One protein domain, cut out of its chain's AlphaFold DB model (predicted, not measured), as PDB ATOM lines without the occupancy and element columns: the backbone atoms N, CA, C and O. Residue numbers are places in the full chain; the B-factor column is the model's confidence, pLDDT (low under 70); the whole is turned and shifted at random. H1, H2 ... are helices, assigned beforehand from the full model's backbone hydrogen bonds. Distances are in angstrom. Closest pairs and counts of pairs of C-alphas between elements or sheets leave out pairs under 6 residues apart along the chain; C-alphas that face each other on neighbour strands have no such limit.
ATOM      1  N   ALA A   2     139.796  93.894 102.334       53.09
ATOM      2  CA  ALA A   2     140.408  92.550 102.354       53.09
ATOM      3  C   ALA A   2     141.733  92.460 103.149       53.09
ATOM      4  O   ALA A   2     141.889  91.589 103.994       53.09
ATOM      5  N   SER A   3     142.618  93.451 102.989       58.47
ATOM      6  CA  SER A   3     143.947  93.478 103.626       58.47
ATOM      7  C   SER A   3     143.948  93.471 105.166       58.47
ATOM      8  O   SER A   3     144.899  92.964 105.753       58.47
ATOM      9  N   ARG A   4     142.902  93.986 105.837       56.75
ATOM     10  CA  ARG A   4     142.831  93.974 107.313       56.75
ATOM     11  C   ARG A   4     142.400  92.604 107.842       56.75
ATOM     12  O   ARG A   4     142.998  92.105 108.781       56.75
ATOM     13  N   GLY A   5     141.432  91.970 107.175       62.47
ATOM     14  CA  GLY A   5     141.020  90.602 107.495       62.47
ATOM     15  C   GLY A   5     142.101  89.566 107.175       62.47
ATOM     16  O   GLY A   5     142.214  88.569 107.876       62.47
ATOM     17  N   ASP A   6     142.924  89.798 106.150       58.84
ATOM     18  CA  ASP A   6     144.116  88.979 105.885       58.84
ATOM     19  C   ASP A   6     145.158  89.125 107.002       58.84
ATOM     20  O   ASP A   6     145.665  88.124 107.497       58.84
ATOM     21  N   ALA A   7     145.430  90.357 107.447       63.16
ATOM     22  CA  ALA A   7     146.371  90.620 108.534       63.16
ATOM     23  C   ALA A   7     145.925  89.988 109.864       63.16
ATOM     24  O   ALA A   7     146.722  89.311 110.508       63.16
ATOM     25  N   ASP A   8     144.650  90.124 110.241       70.19
ATOM     26  CA  ASP A   8     144.117  89.520 111.470       70.19
ATOM     27  C   ASP A   8     144.175  87.977 111.419       70.19
ATOM     28  O   ASP A   8     144.444  87.322 112.429       70.19
ATOM     29  N   ARG A   9     144.000  87.378 110.230       66.31
ATOM     30  CA  ARG A   9     144.142  85.927 110.005       66.31
ATOM     31  C   ARG A   9     145.582  85.446 110.138       66.31
ATOM     32  O   ARG A   9     145.816  84.432 110.795       66.31
ATOM     33  N   VAL A  10     146.533  86.168 109.542       64.69
ATOM     34  CA  VAL A  10     147.970  85.880 109.667       64.69
ATOM     35  C   VAL A  10     148.389  85.978 111.131       64.69
ATOM     36  O   VAL A  10     149.006  85.051 111.642       64.69
ATOM     37  N   LEU A  11     147.968  87.028 111.842       67.44
ATOM     38  CA  LEU A  11     148.248  87.194 113.271       67.44
ATOM     39  C   LEU A  11     147.634  86.067 114.122       67.44
ATOM     40  O   LEU A  11     148.293  85.546 115.019       67.44
ATOM     41  N   GLY A  12     146.405  85.638 113.817       67.50
ATOM     42  CA  GLY A  12     145.754  84.516 114.502       67.50
ATOM     43  C   GLY A  12     146.404  83.156 114.223       67.50
ATOM     44  O   GLY A  12     146.428  82.290 115.099       67.50
ATOM     45  N   ALA A  13     146.947  82.942 113.023       63.00
ATOM     46  CA  ALA A  13     147.784  81.781 112.740       63.00
ATOM     47  C   ALA A  13     149.103  81.885 113.520       63.00
ATOM     48  O   ALA A  13     149.447  80.952 114.246       63.00
ATOM     49  N   MET A  14     149.786  83.034 113.445       63.19
ATOM     50  CA  MET A  14     151.073  83.285 114.101       63.19
ATOM     51  C   MET A  14     151.032  83.087 115.615       63.19
ATOM     52  O   MET A  14     151.966  82.537 116.178       63.19
ATOM     53  N   ALA A  15     149.936  83.463 116.273       65.06
ATOM     54  CA  ALA A  15     149.762  83.250 117.709       65.06
ATOM     55  C   ALA A  15     149.568  81.771 118.104       65.06
ATOM     56  O   ALA A  15     149.787  81.413 119.259       65.06
ATOM     57  N   ARG A  16     149.127  80.913 117.171       64.06
ATOM     58  CA  ARG A  16     148.870  79.480 117.407       64.06
ATOM     59  C   ARG A  16     150.059  78.585 117.048       64.06
ATOM     60  O   ARG A  16     150.161  77.487 117.586       64.06
ATOM     61  N   GLY A  17     150.944  79.039 116.160       54.75
ATOM     62  CA  GLY A  17     152.198  78.366 115.821       54.75
ATOM     63  C   GLY A  17     153.380  78.954 116.592       54.75
ATOM     64  O   GLY A  17     153.485  80.165 116.736       54.75
ATOM     65  N   GLN A  18     154.310  78.122 117.067       52.47
ATOM     66  CA  GLN A  18     155.607  78.585 117.578       52.47
ATOM     67  C   GLN A  18     156.483  79.082 116.413       52.47
ATOM     68  O   GLN A  18     157.457  78.434 116.032       52.47
ATOM     69  N   TRP A  19     156.122  80.206 115.795       54.44
ATOM     70  CA  TRP A  19     156.954  80.816 114.766       54.44
ATOM     71  C   TRP A  19     158.070  81.638 115.404       54.44
ATOM     72  O   TRP A  19     157.832  82.525 116.215       54.44
ATOM     73  N   ALA A  20     159.306  81.335 115.007       52.22
ATOM     74  CA  ALA A  20     160.505  82.032 115.467       52.22
ATOM     75  C   ALA A  20     160.769  83.362 114.729       52.22
ATOM     76  O   ALA A  20     161.761  84.024 115.021       52.22
ATOM     77  N   ALA A  21     159.933  83.732 113.752       52.91
ATOM     78  CA  ALA A  21     160.122  84.914 112.914       52.91
ATOM     79  C   ALA A  21     159.048  85.975 113.194       52.91
ATOM     80  O   ALA A  21     157.855  85.680 113.152       52.91
ATOM     81  N   ASP A  22     159.483  87.223 113.398       51.97
ATOM     82  CA  ASP A  22     158.618  88.383 113.677       51.97
ATOM     83  C   ASP A  22     157.748  88.813 112.476       51.97
ATOM     84  O   ASP A  22     156.834  89.625 112.622       51.97
ATOM     85  N   VAL A  23     158.015  88.281 111.277       51.72
ATOM     86  CA  VAL A  23     157.269  88.567 110.045       51.72
ATOM     87  C   VAL A  23     157.106  87.278 109.245       51.72
ATOM     88  O   VAL A  23     158.097  86.635 108.903       51.72
ATOM     89  N   ALA A  24     155.867  86.930 108.902       55.72
ATOM     90  CA  ALA A  24     155.548  85.858 107.966       55.72
ATOM     91  C   ALA A  24     154.730  86.428 106.800       55.72
ATOM     92  O   ALA A  24     153.805  87.220 107.003       55.72
ATOM     93  N   SER A  25     155.071  86.061 105.567       59.75
ATOM     94  CA  SER A  25     154.241  86.415 104.418       59.75
ATOM     95  C   SER A  25     152.983  85.544 104.386       59.75
ATOM     96  O   SER A  25     152.951  84.432 104.911       59.75
ATOM     97  N   LEU A  26     151.937  86.004 103.693       56.38
ATOM     98  CA  LEU A  26     150.737  85.192 103.451       56.38
ATOM     99  C   LEU A  26     151.061  83.868 102.730       56.38
ATOM    100  O   LEU A  26     150.272  82.934 102.800       56.38
ATOM    101  N   ALA A  27     152.188  83.779 102.011       61.53
ATOM    102  CA  ALA A  27     152.650  82.527 101.420       61.53
ATOM    103  C   ALA A  27     153.214  81.563 102.478       61.53
ATOM    104  O   ALA A  27     152.952  80.367 102.377       61.53
ATOM    105  N   ASP A  28     153.892  82.088 103.501       65.44
ATOM    106  CA  ASP A  28     154.518  81.304 104.576       65.44
ATOM    107  C   ASP A  28     153.491  80.707 105.545       65.44
ATOM    108  O   ASP A  28     153.753  79.665 106.131       65.44
ATOM    109  N   VAL A  29     152.319  81.341 105.682       71.88
ATOM    110  CA  VAL A  29     151.239  80.892 106.586       71.88
ATOM    111  C   VAL A  29     149.987  80.404 105.856       71.88
ATOM    112  O   VAL A  29     148.924  80.220 106.457       71.88
ATOM    113  N   ARG A  30     150.055  80.258 104.523       78.94
ATOM    114  CA  ARG A  30     148.869  79.960 103.704       78.94
ATOM    115  C   ARG A  30     148.202  78.665 104.149       78.94
ATOM    116  O   ARG A  30     146.976  78.602 104.200       78.94
ATOM    117  N   ALA A  31     149.001  77.642 104.441       81.75
ATOM    118  CA  ALA A  31     148.501  76.334 104.831       81.75
ATOM    119  C   ALA A  31     147.780  76.400 106.185       81.75
ATOM    120  O   ALA A  31     146.668  75.892 106.301       81.75
ATOM    121  N   GLU A  32     148.353  77.081 107.176       79.44
ATOM    122  CA  GLU A  32     147.769  77.232 108.509       79.44
ATOM    123  C   GLU A  32     146.502  78.088 108.495       79.44
ATOM    124  O   GLU A  32     145.529  77.756 109.176       79.44
ATOM    125  N   VAL A  33     146.483  79.170 107.708       82.12
ATOM    126  CA  VAL A  33     145.296  80.022 107.550       82.12
ATOM    127  C   VAL A  33     144.164  79.235 106.891       82.12
ATOM    128  O   VAL A  33     143.065  79.188 107.441       82.12
ATOM    129  N   LEU A  34     144.428  78.558 105.768       87.81
ATOM    130  CA  LEU A  34     143.411  77.755 105.083       87.81
ATOM    131  C   LEU A  34     142.932  76.584 105.946       87.81
ATOM    132  O   LEU A  34     141.733  76.325 106.009       87.81
ATOM    133  N   LEU A  35     143.839  75.899 106.649       88.06
ATOM    134  CA  LEU A  35     143.462  74.834 107.574       88.06
ATOM    135  C   LEU A  35     142.577  75.375 108.701       88.06
ATOM    136  O   LEU A  35     141.560  74.766 109.013       88.06
ATOM    137  N   SER A  36     142.914  76.537 109.267       86.00
ATOM    138  CA  SER A  36     142.095  77.186 110.296       86.00
ATOM    139  C   SER A  36     140.686  77.512 109.792       86.00
ATOM    140  O   SER A  36     139.725  77.327 110.530       86.00
ATOM    141  N   GLU A  37     140.544  77.972 108.545       88.62
ATOM    142  CA  GLU A  37     139.235  78.240 107.931       88.62
ATOM    143  C   GLU A  37     138.429  76.959 107.709       88.62
ATOM    144  O   GLU A  37     137.237  76.921 108.017       88.62
ATOM    145  N   VAL A  38     139.078  75.893 107.231       92.38
ATOM    146  CA  VAL A  38     138.448  74.575 107.097       92.38
ATOM    147  C   VAL A  38     137.973  74.083 108.461       92.38
ATOM    148  O   VAL A  38     136.804  73.742 108.598       92.38
ATOM    149  N   LEU A  39     138.825  74.095 109.488       92.25
ATOM    150  CA  LEU A  39     138.453  73.659 110.838       92.25
ATOM    151  C   LEU A  39     137.313  74.507 111.420       92.25
ATOM    152  O   LEU A  39     136.359  73.952 111.960       92.25
ATOM    153  N   ALA A  40     137.354  75.833 111.252       90.31
ATOM    154  CA  ALA A  40     136.291  76.729 111.708       90.31
ATOM    155  C   ALA A  40     134.956  76.456 111.006       90.31
ATOM    156  O   ALA A  40     133.909  76.467 111.656       90.31
ATOM    157  N   TYR A  41     134.989  76.176 109.698       93.44
ATOM    158  CA  TYR A  41     133.814  75.705 108.981       93.44
ATOM    159  C   TYR A  41     133.319  74.410 109.627       93.44
ATOM    160  O   TYR A  41     132.231  74.434 110.200       93.44
ATOM    161  N   LEU A  42     134.141  73.352 109.655       93.25
ATOM    162  CA  LEU A  42     133.779  72.019 110.157       93.25
ATOM    163  C   LEU A  42     133.211  72.040 111.590       93.25
ATOM    164  O   LEU A  42     132.250  71.325 111.889       93.25
ATOM    165  N   ALA A  43     133.760  72.879 112.475       90.69
ATOM    166  CA  ALA A  43     133.296  73.034 113.853       90.69
ATOM    167  C   ALA A  43     131.814  73.446 113.935       90.69
ATOM    168  O   ALA A  43     131.108  73.014 114.849       90.69
ATOM    169  N   GLY A  44     131.334  74.220 112.957       93.75
ATOM    170  CA  GLY A  44     129.945  74.658 112.833       93.75
ATOM    171  C   GLY A  44     128.983  73.616 112.251       93.75
ATOM    172  O   GLY A  44     127.801  73.919 112.089       93.75
ATOM    173  N   GLN A  45     129.433  72.401 111.914       95.19
ATOM    174  CA  GLN A  45     128.562  71.343 111.384       95.19
ATOM    175  C   GLN A  45     128.623  70.067 112.235       95.19
ATOM    176  O   GLN A  45     129.297  69.111 111.870       95.19
ATOM    177  N   PRO A  46     127.829  69.956 113.314       91.06
ATOM    178  CA  PRO A  46     127.837  68.779 114.188       91.06
ATOM    179  C   PRO A  46     127.634  67.437 113.462       91.06
ATOM    180  O   PRO A  46     128.197  66.428 113.866       91.06
ATOM    181  N   ARG A  47     126.886  67.433 112.350       92.94
ATOM    182  CA  ARG A  47     126.577  66.236 111.544       92.94
ATOM    183  C   ARG A  47     127.791  65.535 110.922       92.94
ATOM    184  O   ARG A  47     127.644  64.407 110.471       92.94
TER     185      ARG A  47
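AT A GLANCE: This is residues 2 to 47 of the 125 residues of the protein "PucR family transcriptional regulator" of Amycolatopsis sp. SID8362 (UniProt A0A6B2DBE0). Two helices meet as an L: the end part of H1 packs on the first half of H2, and a wide loop, residues 15 to 29, joins them at the corner. Residues 38 to 47, of which 38 to 43 belong to H2, stick out from this body. The printed part has 46 residues with two named helices, H1 then H2, and no named strand; it is all helix in class. It is only just loose, close to compact, with a radius of gyration of the C-alphas of 11.7 A, and is elongated, spanning 39 by 25 by 15 A.

IN THESE COORDINATES: Find C-alpha 30 at (148.869, 79.960, 103.704); from there H2, residues 30 to 43, runs 19.8 A to C-alpha 43. H1, residues 2 to 14, begins at C-alpha 2 at (140.408, 92.550, 102.354) and runs 18.4 A.

HOW THE PARTS SIT: H2 touches H1 with residues 32 to 36 alone, and H1 touches it with residues 9 to 13 alone. Look at Ala 13 and Val 33, whose C-alphas are the closest of the two helices, 6.0 A apart. Their lines are about perpendicular, at 89 degrees. In H1 and H2 every O i to N i+4 pair is within hydrogen-bond range.

THE WHOLE: The two C-alphas farthest apart, those of Asp 22 and Arg 47, are 39.0 A apart. The printed part has no cut, and the link from H1 to H2 is long. Look for pLDDT under 70 at residues 2 to 7 and 9 to 28.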